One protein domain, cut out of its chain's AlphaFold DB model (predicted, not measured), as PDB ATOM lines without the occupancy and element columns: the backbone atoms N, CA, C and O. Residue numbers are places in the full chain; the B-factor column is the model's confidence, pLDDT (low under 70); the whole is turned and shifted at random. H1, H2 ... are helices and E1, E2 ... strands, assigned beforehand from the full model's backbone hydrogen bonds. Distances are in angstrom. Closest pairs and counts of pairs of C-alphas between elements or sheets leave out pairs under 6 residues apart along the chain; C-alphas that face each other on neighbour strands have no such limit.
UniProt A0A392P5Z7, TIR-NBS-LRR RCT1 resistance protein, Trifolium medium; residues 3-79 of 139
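What this domain is: This is residues 3 to 79 of the 139 residues of the protein "TIR-NBS-LRR RCT1 resistance protein" of Trifolium medium (UniProt A0A392P5Z7). An antiparallel sheet of three strands, E3, E2 and E4, is partly face to face with a two-stranded antiparallel ribbon of E1 and E5, and the two short helices H1 and H2 lie along the E3 side, H2 over the same face of the sheet that looks toward the ribbon. The turn after E4 leads from the sheet into the ribbon, while residues 9 to 16 make a loop at one end of the long axis and the E2 to E3 turn makes the other end. The printed part has 77 residues, with the named elements in the order E1, E2, E3, H1, H2, E4, E5, and its class is mixed, helices and strands. It is compact, with a radius of gyration of the C-alphas of 12.8 A, and elongated, spanning 38 by 23 by 20 A.

Where its parts are: Find C-alpha 17 at (49.002, 42.464, -19.046); from there E2, residues 17 to 24, runs 20.5 A. Beside it look for E3, residues 29 to 34, 16.7 A, and E4, residues 59 to 65, 19.7 A. Between those two along the chain come H1, residues 36 to 39, and H2, residues 44 to 52, 12.2 A. The ribbon begins with E1, residues 3 to 8, 16.2 A, at C-alpha 3 (47.696, 49.425, -9.662), and has E5, residues 71 to 78, 19.9 A, which ends at C-alpha 78 (42.794, 49.891, -5.392).

How they stand to each other: Start at E2, the inner strand of E3 - E2 - E4. It forms a hairpin with E3, where N 22 and O 31 are 2.8 A apart, within hydrogen-bond range. On E4, look at N 62 and O 21, also 2.8 A apart. E3, H1 H2 and E4 make a split strand-helix-strand unit, two strands running the same way with E2 between them, and its crossover is right-handed. H2 is on this sheet at a height over the sheet of 10.1 A, over E3 but only just not over E2, on which 2 of its C-alphas fall; it runs along the strands, at 24 degrees to E3 on the local plane. H1 only grazes the sheet, with its residues 36 to 39. H1 and H2 touch only at the corner, closest at the C-alphas of Leu 38 and Gly 46, 5.1 A. In H2, 4 of 5 O i to N i+4 pairs are within hydrogen-bond range; H1 is too short for such a pair. In the ribbon, E1 and E5 are antiparallel, with N 5 and O 75 2.8 A apart. E4 and E5 are near each other, with 6 pairs of C-alphas within 10 A, while E2 and E5 are apart.

The domain as a whole: Look for the farthest two C-alphas at Asp 10 and Lys 27, 38.1 A apart. The printed part has no cut, and no link is long. The mean pLDDT of the printed part is 75.2; it is under 70 at residues 8 to 15, 37 to 47 and 71.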
ATOM      1  N   ILE A   3      46.339  49.903  -9.356       72.69
ATOM      2  CA  ILE A   3      47.696  49.425  -9.662       72.69
ATOM      3  C   ILE A   3      47.651  47.909  -9.804       72.69
ATOM      4  O   ILE A   3      47.220  47.222  -8.883       72.69
ATOM      5  N   VAL A   4      48.132  47.376 -10.924       73.44
ATOM      6  CA  VAL A   4      48.299  45.928 -11.097       73.44
ATOM      7  C   VAL A   4      49.782  45.594 -11.026       73.44
ATOM      8  O   VAL A   4      50.574  46.057 -11.842       73.44
ATOM      9  N   SER A   5      50.171  44.804 -10.030       73.75
ATOM     10  CA  SER A   5      51.547  44.364  -9.815       73.75
ATOM     11  C   SER A   5      51.652  42.870 -10.062       73.75
ATOM     12  O   SER A   5      50.965  42.071  -9.433       73.75
ATOM     13  N   THR A   6      52.523  42.481 -10.982       72.38
ATOM     14  CA  THR A   6      52.674  41.090 -11.414       72.38
ATOM     15  C   THR A   6      54.119  40.667 -11.253       72.38
ATOM     16  O   THR A   6      55.009  41.376 -11.716       72.38
ATOM     17  N   SER A   7      54.369  39.516 -10.631       71.38
ATOM     18  CA  SER A   7      55.704  38.924 -10.561       71.38
ATOM     19  C   SER A   7      55.829  37.776 -11.562       71.38
ATOM     20  O   SER A   7      55.074  36.806 -11.519       71.38
ATOM     21  N   SER A   8      56.788  37.872 -12.476       69.19
ATOM     22  CA  SER A   8      57.130  36.827 -13.448       69.19
ATOM     23  C   SER A   8      58.445  36.139 -13.067       69.19
ATOM     24  O   SER A   8      59.206  36.613 -12.220       69.19
ATOM     25  N   ARG A   9      58.710  34.964 -13.654       60.75
ATOM     26  CA  ARG A   9      60.018  34.292 -13.516       60.75
ATOM     27  C   ARG A   9      61.092  34.983 -14.353       60.75
ATOM     28  O   ARG A   9      62.228  35.075 -13.898       60.75
ATOM     29  N   ASP A  10      60.696  35.472 -15.521       56.41
ATOM     30  CA  ASP A  10      61.554  36.209 -16.430       56.41
ATOM     31  C   ASP A  10      61.356  37.697 -16.160       56.41
ATOM     32  O   ASP A  10      60.243  38.217 -16.215       56.41
ATOM     33  N   ASN A  11      62.449  38.365 -15.830       51.50
ATOM     34  CA  ASN A  11      62.641  39.789 -15.554       51.50
ATOM     35  C   ASN A  11      62.350  40.698 -16.767       51.50
ATOM     36  O   ASN A  11      63.015  41.713 -16.967       51.50
ATOM     37  N   VAL A  12      61.380  40.318 -17.599       49.50
ATOM     38  CA  VAL A  12      60.962  41.059 -18.780       49.50
ATOM     39  C   VAL A  12      60.246  42.322 -18.319       49.50
ATOM     40  O   VAL A  12      59.201  42.283 -17.679       49.50
ATOM     41  N   THR A  13      60.852  43.449 -18.668       51.47
ATOM     42  CA  THR A  13      60.491  44.822 -18.301       51.47
ATOM     43  C   THR A  13      59.117  45.274 -18.821       51.47
ATOM     44  O   THR A  13      58.671  46.367 -18.487       51.47
ATOM     45  N   SER A  14      58.430  44.464 -19.633       56.84
ATOM     46  CA  SER A  14      57.085  44.748 -20.136       56.84
ATOM     47  C   SER A  14      56.048  43.943 -19.359       56.84
ATOM     48  O   SER A  14      56.086  42.710 -19.364       56.84
ATOM     49  N   SER A  15      55.089  44.617 -18.724       63.19
ATOM     50  CA  SER A  15      53.936  43.934 -18.143       63.19
ATOM     51  C   SER A  15      53.194  43.198 -19.257       63.19
ATOM     52  O   SER A  15      52.602  43.836 -20.124       63.19
ATOM     53  N   GLY A  16      53.179  41.864 -19.237       71.62
ATOM     54  CA  GLY A  16      52.401  41.063 -20.188       71.62
ATOM     55  C   GLY A  16      50.887  41.186 -19.992       71.62
ATOM     56  O   GLY A  16      50.149  40.293 -20.388       71.62
ATOM     57  N   LEU A  17      50.409  42.228 -19.309       78.00
ATOM     58  CA  LEU A  17      49.002  42.464 -19.046       78.00
ATOM     59  C   LEU A  17      48.354  42.993 -20.322       78.00
ATOM     60  O   LEU A  17      48.633  44.100 -20.769       78.00
ATOM     61  N   LYS A  18      47.457  42.192 -20.891       84.50
ATOM     62  CA  LYS A  18      46.755  42.507 -22.130       84.50
ATOM     63  C   LYS A  18      45.471  43.278 -21.860       84.50
ATOM     64  O   LYS A  18      45.221  44.302 -22.487       84.50
ATOM     65  N   ASN A  19      44.644  42.786 -20.936       84.06
ATOM     66  CA  ASN A  19      43.379  43.420 -20.568       84.06
ATOM     67  C   ASN A  19      43.024  43.164 -19.099       84.06
ATOM     68  O   ASN A  19      43.471  42.185 -18.507       84.06
ATOM     69  N   MET A  20      42.141  43.990 -18.547       83.25
ATOM     70  CA  MET A  20      41.481  43.766 -17.265       83.25
ATOM     71  C   MET A  20      39.974  43.919 -17.433       83.25
ATOM     72  O   MET A  20      39.497  44.903 -17.992       83.25
ATOM     73  N   LEU A  21      39.218  42.952 -16.935       85.88
ATOM     74  CA  LEU A  21      37.769  42.992 -16.873       85.88
ATOM     75  C   LEU A  21      37.349  43.229 -15.425       85.88
ATOM     76  O   LEU A  21      37.746  42.489 -14.529       85.88
ATOM     77  N   VAL A  22      36.515  44.235 -15.209       86.38
ATOM     78  CA  VAL A  22      35.921  44.552 -13.912       86.38
ATOM     79  C   VAL A  22      34.428  44.292 -14.007       86.38
ATOM     80  O   VAL A  22      33.733  44.906 -14.818       86.38
ATOM     81  N   LYS A  23      33.922  43.368 -13.190       84.56
ATOM     82  CA  LYS A  23      32.489  43.102 -13.052       84.56
ATOM     83  C   LYS A  23      32.024  43.624 -11.705       84.56
ATOM     84  O   LYS A  23      32.435  43.112 -10.669       84.56
ATOM     85  N   ASN A  24      31.157  44.627 -11.711       87.12
ATOM     86  CA  ASN A  24      30.548  45.161 -10.502       87.12
ATOM     87  C   ASN A  24      29.123  44.616 -10.384       87.12
ATOM     88  O   ASN A  24      28.228  45.017 -11.126       87.12
ATOM     89  N   TYR A  25      28.907  43.701  -9.443       86.50
ATOM     90  CA  TYR A  25      27.600  43.078  -9.235       86.50
ATOM     91  C   TYR A  25      26.608  44.014  -8.552       86.50
ATOM     92  O   TYR A  25      25.410  43.901  -8.785       86.50
ATOM     93  N   THR A  26      27.094  44.948  -7.730       86.44
ATOM     94  CA  THR A  26      26.245  45.934  -7.047       86.44
ATOM     95  C   THR A  26      25.650  46.925  -8.043       86.44
ATOM     96  O   THR A  26      24.460  47.211  -7.987       86.44
ATOM     97  N   LYS A  27      26.468  47.422  -8.976       88.31
ATOM     98  CA  LYS A  27      26.036  48.358 -10.025       88.31
ATOM     99  C   LYS A  27      25.548  47.660 -11.302       88.31
ATOM    100  O   LYS A  27      25.105  48.339 -12.220       88.31
ATOM    101  N   ALA A  28      25.639  46.330 -11.363       89.94
ATOM    102  CA  ALA A  28      25.350  45.512 -12.543       89.94
ATOM    103  C   ALA A  28      26.102  45.977 -13.809       89.94
ATOM    104  O   ALA A  28      25.540  46.016 -14.904       89.94
ATOM    105  N   THR A  29      27.384  46.331 -13.667       87.38
ATOM    106  CA  THR A  29      28.229  46.783 -14.782       87.38
ATOM    107  C   THR A  29      29.347  45.793 -15.086       87.38
ATOM    108  O   THR A  29      29.850  45.087 -14.211       87.38
ATOM    109  N   ILE A  30      29.748  45.750 -16.357       88.81
ATOM    110  CA  ILE A  30      30.901  44.990 -16.837       88.81
ATOM    111  C   ILE A  30      31.738  45.941 -17.686       88.81
ATOM    112  O   ILE A  30      31.231  46.526 -18.642       88.81
ATOM    113  N   GLN A  31      33.003  46.115 -17.323       87.06
ATOM    114  CA  GLN A  31      33.906  47.063 -17.967       87.06
ATOM    115  C   GLN A  31      35.212  46.371 -18.343       87.06
ATOM    116  O   GLN A  31      35.803  45.667 -17.528       87.06
ATOM    117  N   LEU A  32      35.640  46.560 -19.590       87.19
ATOM    118  CA  LEU A  32      36.880  46.012 -20.132       87.19
ATOM    119  C   LEU A  32      37.875  47.148 -20.359       87.19
ATOM    120  O   LEU A  32      37.572  48.112 -21.060       87.19
ATOM    121  N   TYR A  33      39.069  46.984 -19.809       83.56
ATOM    122  CA  TYR A  33      40.169  47.931 -19.888       83.56
ATOM    123  C   TYR A  33      41.355  47.288 -20.597       83.56
ATOM    124  O   TYR A  33      41.697  46.136 -20.322       83.56
ATOM    125  N   LYS A  34      41.990  48.035 -21.501       83.31
ATOM    126  CA  LYS A  34      43.240  47.617 -22.146       83.31
ATOM    127  C   LYS A  34      44.399  47.778 -21.169       83.31
ATOM    128  O   LYS A  34      44.412  48.731 -20.396       83.31
ATOM    129  N   GLY A  35      45.371  46.873 -21.219       76.50
ATOM    130  CA  GLY A  35      46.483  46.867 -20.269       76.50
ATOM    131  C   GLY A  35      47.359  48.113 -20.309       76.50
ATOM    132  O   GLY A  35      47.742  48.610 -19.257       76.50
ATOM    133  N   GLU A  36      47.576  48.670 -21.501       73.38
ATOM    134  CA  GLU A  36      48.307  49.926 -21.729       73.38
ATOM    135  C   GLU A  36      47.785  51.065 -20.836       73.38
ATOM    136  O   GLU A  36      48.561  51.754 -20.180       73.38
ATOM    137  N   ALA A  37      46.461  51.168 -20.717       68.88
ATOM    138  CA  ALA A  37      45.783  52.221 -19.971       68.88
ATOM    139  C   ALA A  37      45.783  52.012 -18.443       68.88
ATOM    140  O   ALA A  37      45.337  52.876 -17.693       68.88
ATOM    141  N   LEU A  38      46.227  50.842 -17.968       67.81
ATOM    142  CA  LEU A  38      46.322  50.508 -16.539       67.81
ATOM    143  C   LEU A  38      47.733  50.703 -15.986       67.81
ATOM    144  O   LEU A  38      47.910  50.784 -14.772       67.81
ATOM    145  N   ILE A  39      48.731  50.733 -16.868       62.19
ATOM    146  CA  ILE A  39      50.140  50.927 -16.512       62.19
ATOM    147  C   ILE A  39      50.428  52.421 -16.326       62.19
ATOM    148  O   ILE A  39      51.200  52.796 -15.447       62.19
ATOM    149  N   SER A  40      49.770  53.275 -17.114       61.03
ATOM    150  CA  SER A  40      49.801  54.724 -16.937       61.03
ATOM    151  C   SER A  40      48.751  55.144 -15.907       61.03
ATOM    152  O   SER A  40      47.552  55.142 -16.178       61.03
ATOM    153  N   SER A  41      49.182  55.506 -14.695       53.56
ATOM    154  CA  SER A  41      48.260  56.014 -13.666       53.56
ATOM    155  C   SER A  41      47.715  57.418 -13.963       53.56
ATOM    156  O   SER A  41      46.812  57.876 -13.261       53.56
ATOM    157  N   GLU A  42      48.298  58.110 -14.947       56.09
ATOM    158  CA  GLU A  42      47.852  59.424 -15.426       56.09
ATOM    159  C   GLU A  42      46.787  59.325 -16.525       56.09
ATOM    160  O   GLU A  42      46.126  60.322 -16.807       56.09
ATOM    161  N   ASP A  43      46.557  58.138 -17.092       62.88
ATOM    162  CA  ASP A  43      45.552  57.969 -18.136       62.88
ATOM    163  C   ASP A  43      44.131  58.026 -17.551       62.88
ATOM    164  O   ASP A  43      43.812  57.427 -16.513       62.88
ATOM    165  N   GLU A  44      43.243  58.718 -18.269       66.69
ATOM    166  CA  GLU A  44      41.824  58.876 -17.920       66.69
ATOM    167  C   GLU A  44      41.130  57.520 -17.692       66.69
ATOM    168  O   GLU A  44      40.284  57.370 -16.806       66.69
ATOM    169  N   GLU A  45      41.536  56.493 -18.440       66.69
ATOM    170  CA  GLU A  45      41.025  55.128 -18.327       66.69
ATOM    171  C   GLU A  45      41.378  54.455 -16.991       66.69
ATOM    172  O   GLU A  45      40.519  53.790 -16.403       66.69
ATOM    173  N   GLY A  46      42.599  54.639 -16.479       65.94
ATOM    174  CA  GLY A  46      43.020  54.092 -15.185       65.94
ATOM    175  C   GLY A  46      42.250  54.724 -14.024       65.94
ATOM    176  O   GLY A  46      41.832  54.033 -13.087       65.94
ATOM    177  N   GLN A  47      41.970  56.027 -14.115       66.31
ATOM    178  CA  GLN A  47      41.103  56.732 -13.164       66.31
ATOM    179  C   GLN A  47      39.643  56.277 -13.259       66.31
ATOM    180  O   GLN A  47      38.964  56.137 -12.239       66.31
ATOM    181  N   LYS A  48      39.162  55.962 -14.464       73.38
ATOM    182  CA  LYS A  48      37.804  55.451 -14.695       73.38
ATOM    183  C   LYS A  48      37.552  54.088 -14.051       73.38
ATOM    184  O   LYS A  48      36.429  53.819 -13.629       73.38
ATOM    185  N   VAL A  49      38.569  53.227 -13.946       74.75
ATOM    186  CA  VAL A  49      38.462  51.981 -13.162       74.75
ATOM    187  C   VAL A  49      38.114  52.310 -11.715       74.75
ATOM    188  O   VAL A  49      37.167  51.758 -11.160       74.75
ATOM    189  N   VAL A  50      38.860  53.237 -11.116       71.75
ATOM    190  CA  VAL A  50      38.720  53.598  -9.704       71.75
ATOM    191  C   VAL A  50      37.363  54.237  -9.446       71.75
ATOM    192  O   VAL A  50      36.688  53.845  -8.507       71.75
ATOM    193  N   SER A  51      36.920  55.159 -10.305       75.44
ATOM    194  CA  SER A  51      35.621  55.822 -10.141       75.44
ATOM    195  C   SER A  51      34.425  54.894 -10.376       75.44
ATOM    196  O   SER A  51      33.328  55.147  -9.875       75.44
ATOM    197  N   SER A  52      34.610  53.790 -11.106       76.12
ATOM    198  CA  SER A  52      33.556  52.790 -11.297       76.12
ATOM    199  C   SER A  52      33.292  51.937 -10.049       76.12
ATOM    200  O   SER A  52      32.179  51.420  -9.880       76.12
ATOM    201  N   ILE A  53      34.287  51.810  -9.166       81.75
ATOM    202  CA  ILE A  53      34.254  50.961  -7.977       81.75
ATOM    203  C   ILE A  53      34.118  51.849  -6.742       81.75
ATOM    204  O   ILE A  53      35.007  52.624  -6.414       81.75
ATOM    205  N   GLU A  54      33.010  51.709  -6.024       83.00
ATOM    206  CA  GLU A  54      32.819  52.399  -4.747       83.00
ATOM    207  C   GLU A  54      33.080  51.463  -3.560       83.00
ATOM    208  O   GLU A  54      32.824  50.253  -3.653       83.00
ATOM    209  N   PRO A  55      33.512  52.002  -2.403       77.88
ATOM    210  CA  PRO A  55      33.608  51.232  -1.170       77.88
ATOM    211  C   PRO A  55      32.290  50.514  -0.838       77.88
ATOM    212  O   PRO A  55      31.229  51.126  -0.721       77.88
ATOM    213  N   GLY A  56      32.361  49.196  -0.649       79.69
ATOM    214  CA  GLY A  56      31.199  48.340  -0.379       79.69
ATOM    215  C   GLY A  56      30.547  47.724  -1.621       79.69
ATOM    216  O   GLY A  56      29.621  46.930  -1.484       79.69
ATOM    217  N   ASN A  57      31.017  48.038  -2.832       84.69
ATOM    218  CA  ASN A  57      30.593  47.321  -4.034       84.69
ATOM    219  C   ASN A  57      31.167  45.896  -4.049       84.69
ATOM    220  O   ASN A  57      32.331  45.673  -3.718       84.69
ATOM    221  N   LYS A  58      30.359  44.926  -4.492       86.12
ATOM    222  CA  LYS A  58      30.826  43.564  -4.764       86.12
ATOM    223  C   LYS A  58      31.395  43.517  -6.181       86.12
ATOM    224  O   LYS A  58      30.636  43.602  -7.148       86.12
ATOM    225  N   VAL A  59      32.715  43.386  -6.292       82.81
ATOM    226  CA  VAL A  59      33.440  43.454  -7.569       82.81
ATOM    227  C   VAL A  59      34.291  42.203  -7.787       82.81
ATOM    228  O   VAL A  59      34.939  41.726  -6.861       82.81
ATOM    229  N   GLU A  60      34.289  41.685  -9.013       85.25
ATOM    230  CA  GLU A  60      35.235  40.679  -9.505       85.25
ATOM    231  C   GLU A  60      36.172  41.343 -10.521       85.25
ATOM    232  O   GLU A  60      35.715  42.008 -11.455       85.25
ATOM    233  N   VAL A  61      37.481  41.156 -10.344       83.25
ATOM    234  CA  VAL A  61      38.509  41.644 -11.270       83.25
ATOM    235  C   VAL A  61      39.175  40.446 -11.933       83.25
ATOM    236  O   VAL A  61      39.719  39.577 -11.258       83.25
ATOM    237  N   VAL A  62      39.147  40.410 -13.261       84.69
ATOM    238  CA  VAL A  62      39.796  39.380 -14.074       84.69
ATOM    239  C   VAL A  62      40.902  40.036 -14.883       84.69
ATOM    240  O   VAL A  62      40.646  40.953 -15.658       84.69
ATOM    241  N   VAL A  63      42.133  39.559 -14.726       81.88
ATOM    242  CA  VAL A  63      43.296  40.057 -15.467       81.88
ATOM    243  C   VAL A  63      43.665  39.049 -16.551       81.88
ATOM    244  O   VAL A  63      43.753  37.850 -16.293       81.88
ATOM    245  N   VAL A  64      43.863  39.534 -17.773       84.12
ATOM    246  CA  VAL A  64      44.225  38.732 -18.942       84.12
ATOM    247  C   VAL A  64      45.650  39.070 -19.343       84.12
ATOM    248  O   VAL A  64      45.953  40.229 -19.627       84.12
ATOM    249  N   PHE A  65      46.494  38.048 -19.416       83.25
ATOM    250  CA  PHE A  65      47.876  38.165 -19.863       83.25
ATOM    251  C   PHE A  65      48.041  37.783 -21.337       83.25
ATOM    252  O   PHE A  65      47.208  37.085 -21.921       83.25
ATOM    253  N   GLU A  66      49.120  38.256 -21.949       80.19
ATOM    254  CA  GLU A  66      49.555  37.818 -23.265       80.19
ATOM    255  C   GLU A  66      50.014  36.357 -23.254       80.19
ATOM    256  O   GLU A  66      50.444  35.801 -22.240       80.19
ATOM    257  N   ASN A  67      49.904  35.717 -24.417       74.31
ATOM    258  CA  ASN A  67      50.251  34.315 -24.561       74.31
ATOM    259  C   ASN A  67      51.758  34.110 -24.346       74.31
ATOM    260  O   ASN A  67      52.568  34.771 -24.989       74.31
ATOM    261  N   GLY A  68      52.123  33.174 -23.470       70.75
ATOM    262  CA  GLY A  68      53.518  32.920 -23.093       70.75
ATOM    263  C   GLY A  68      54.001  33.707 -21.870       70.75
ATOM    264  O   GLY A  68      55.114  33.466 -21.413       70.75
ATOM    265  N   PHE A  69      53.174  34.587 -21.293       73.56
ATOM    266  CA  PHE A  69      53.508  35.267 -20.045       73.56
ATOM    267  C   PHE A  69      53.144  34.391 -18.837       73.56
ATOM    268  O   PHE A  69      51.970  34.184 -18.526       73.56
ATOM    269  N   ILE A  70      54.160  33.850 -18.155       71.19
ATOM    270  CA  ILE A  70      53.978  33.032 -16.949       71.19
ATOM    271  C   ILE A  70      54.143  33.923 -15.714       71.19
ATOM    272  O   ILE A  70      55.260  34.187 -15.250       71.19
ATOM    273  N   THR A  71      53.014  34.372 -15.168       67.69
ATOM    274  CA  THR A  71      52.967  35.115 -13.904       67.69
ATOM    275  C   THR A  71      52.923  34.145 -12.728       67.69
ATOM    276  O   THR A  71      52.123  33.213 -12.719       67.69
ATOM    277  N   LYS A  72      53.771  34.367 -11.722       74.00
ATOM    278  CA  LYS A  72      53.723  33.638 -10.449       74.00
ATOM    279  C   LYS A  72      52.614  34.199  -9.570       74.00
ATOM    280  O   LYS A  72      51.677  33.482  -9.249       74.00
ATOM    281  N   ASN A  73      52.699  35.492  -9.250       76.62
ATOM    282  CA  ASN A  73      51.707  36.178  -8.427       76.62
ATOM    283  C   ASN A  73      51.233  37.447  -9.136       76.62
ATOM    284  O   ASN A  73      52.041  38.205  -9.671       76.62
ATOM    285  N   THR A  74      49.926  37.693  -9.103       76.06
ATOM    286  CA  THR A  74      49.320  38.954  -9.539       76.06
ATOM    287  C   THR A  74      48.595  39.568  -8.358       76.06
ATOM    288  O   THR A  74      47.731  38.922  -7.774       76.06
ATOM    289  N   THR A  75      48.914  40.815  -8.038       79.12
ATOM    290  CA  THR A  75      48.240  41.594  -7.003       79.12
ATOM    291  C   THR A  75      47.625  42.830  -7.637       79.12
ATOM    292  O   THR A  75      48.290  43.551  -8.378       79.12
ATOM    293  N   VAL A  76      46.354  43.085  -7.343       77.94
ATOM    294  CA  VAL A  76      45.639  44.281  -7.800       77.94
ATOM    295  C   VAL A  76      45.365  45.162  -6.588       77.94
ATOM    296  O   VAL A  76      44.718  44.735  -5.635       77.94
ATOM    297  N   TYR A  77      45.852  46.397  -6.630       76.56
ATOM    298  CA  TYR A  77      45.655  47.405  -5.598       76.56
ATOM    299  C   TYR A  77      44.656  48.449  -6.071       76.56
ATOM    300  O   TYR A  77      44.786  49.003  -7.164       76.56
ATOM    301  N   LEU A  78      43.707  48.777  -5.201       79.06
ATOM    302  CA  LEU A  78      42.794  49.891  -5.392       79.06
ATOM    303  C   LEU A  78      43.044  50.918  -4.287       79.06
ATOM    304  O   LEU A  78      42.756  50.673  -3.119       79.06
ATOM    305  N   VAL A  79      43.645  52.043  -4.663       75.38
ATOM    306  CA  VAL A  79      44.041  53.127  -3.759       75.38
ATOM    307  C   VAL A  79      43.033  54.265  -3.881       75.38
ATOM    308  O   VAL A  79      42.803  54.766  -4.985       75.38
TER     309      VAL A  79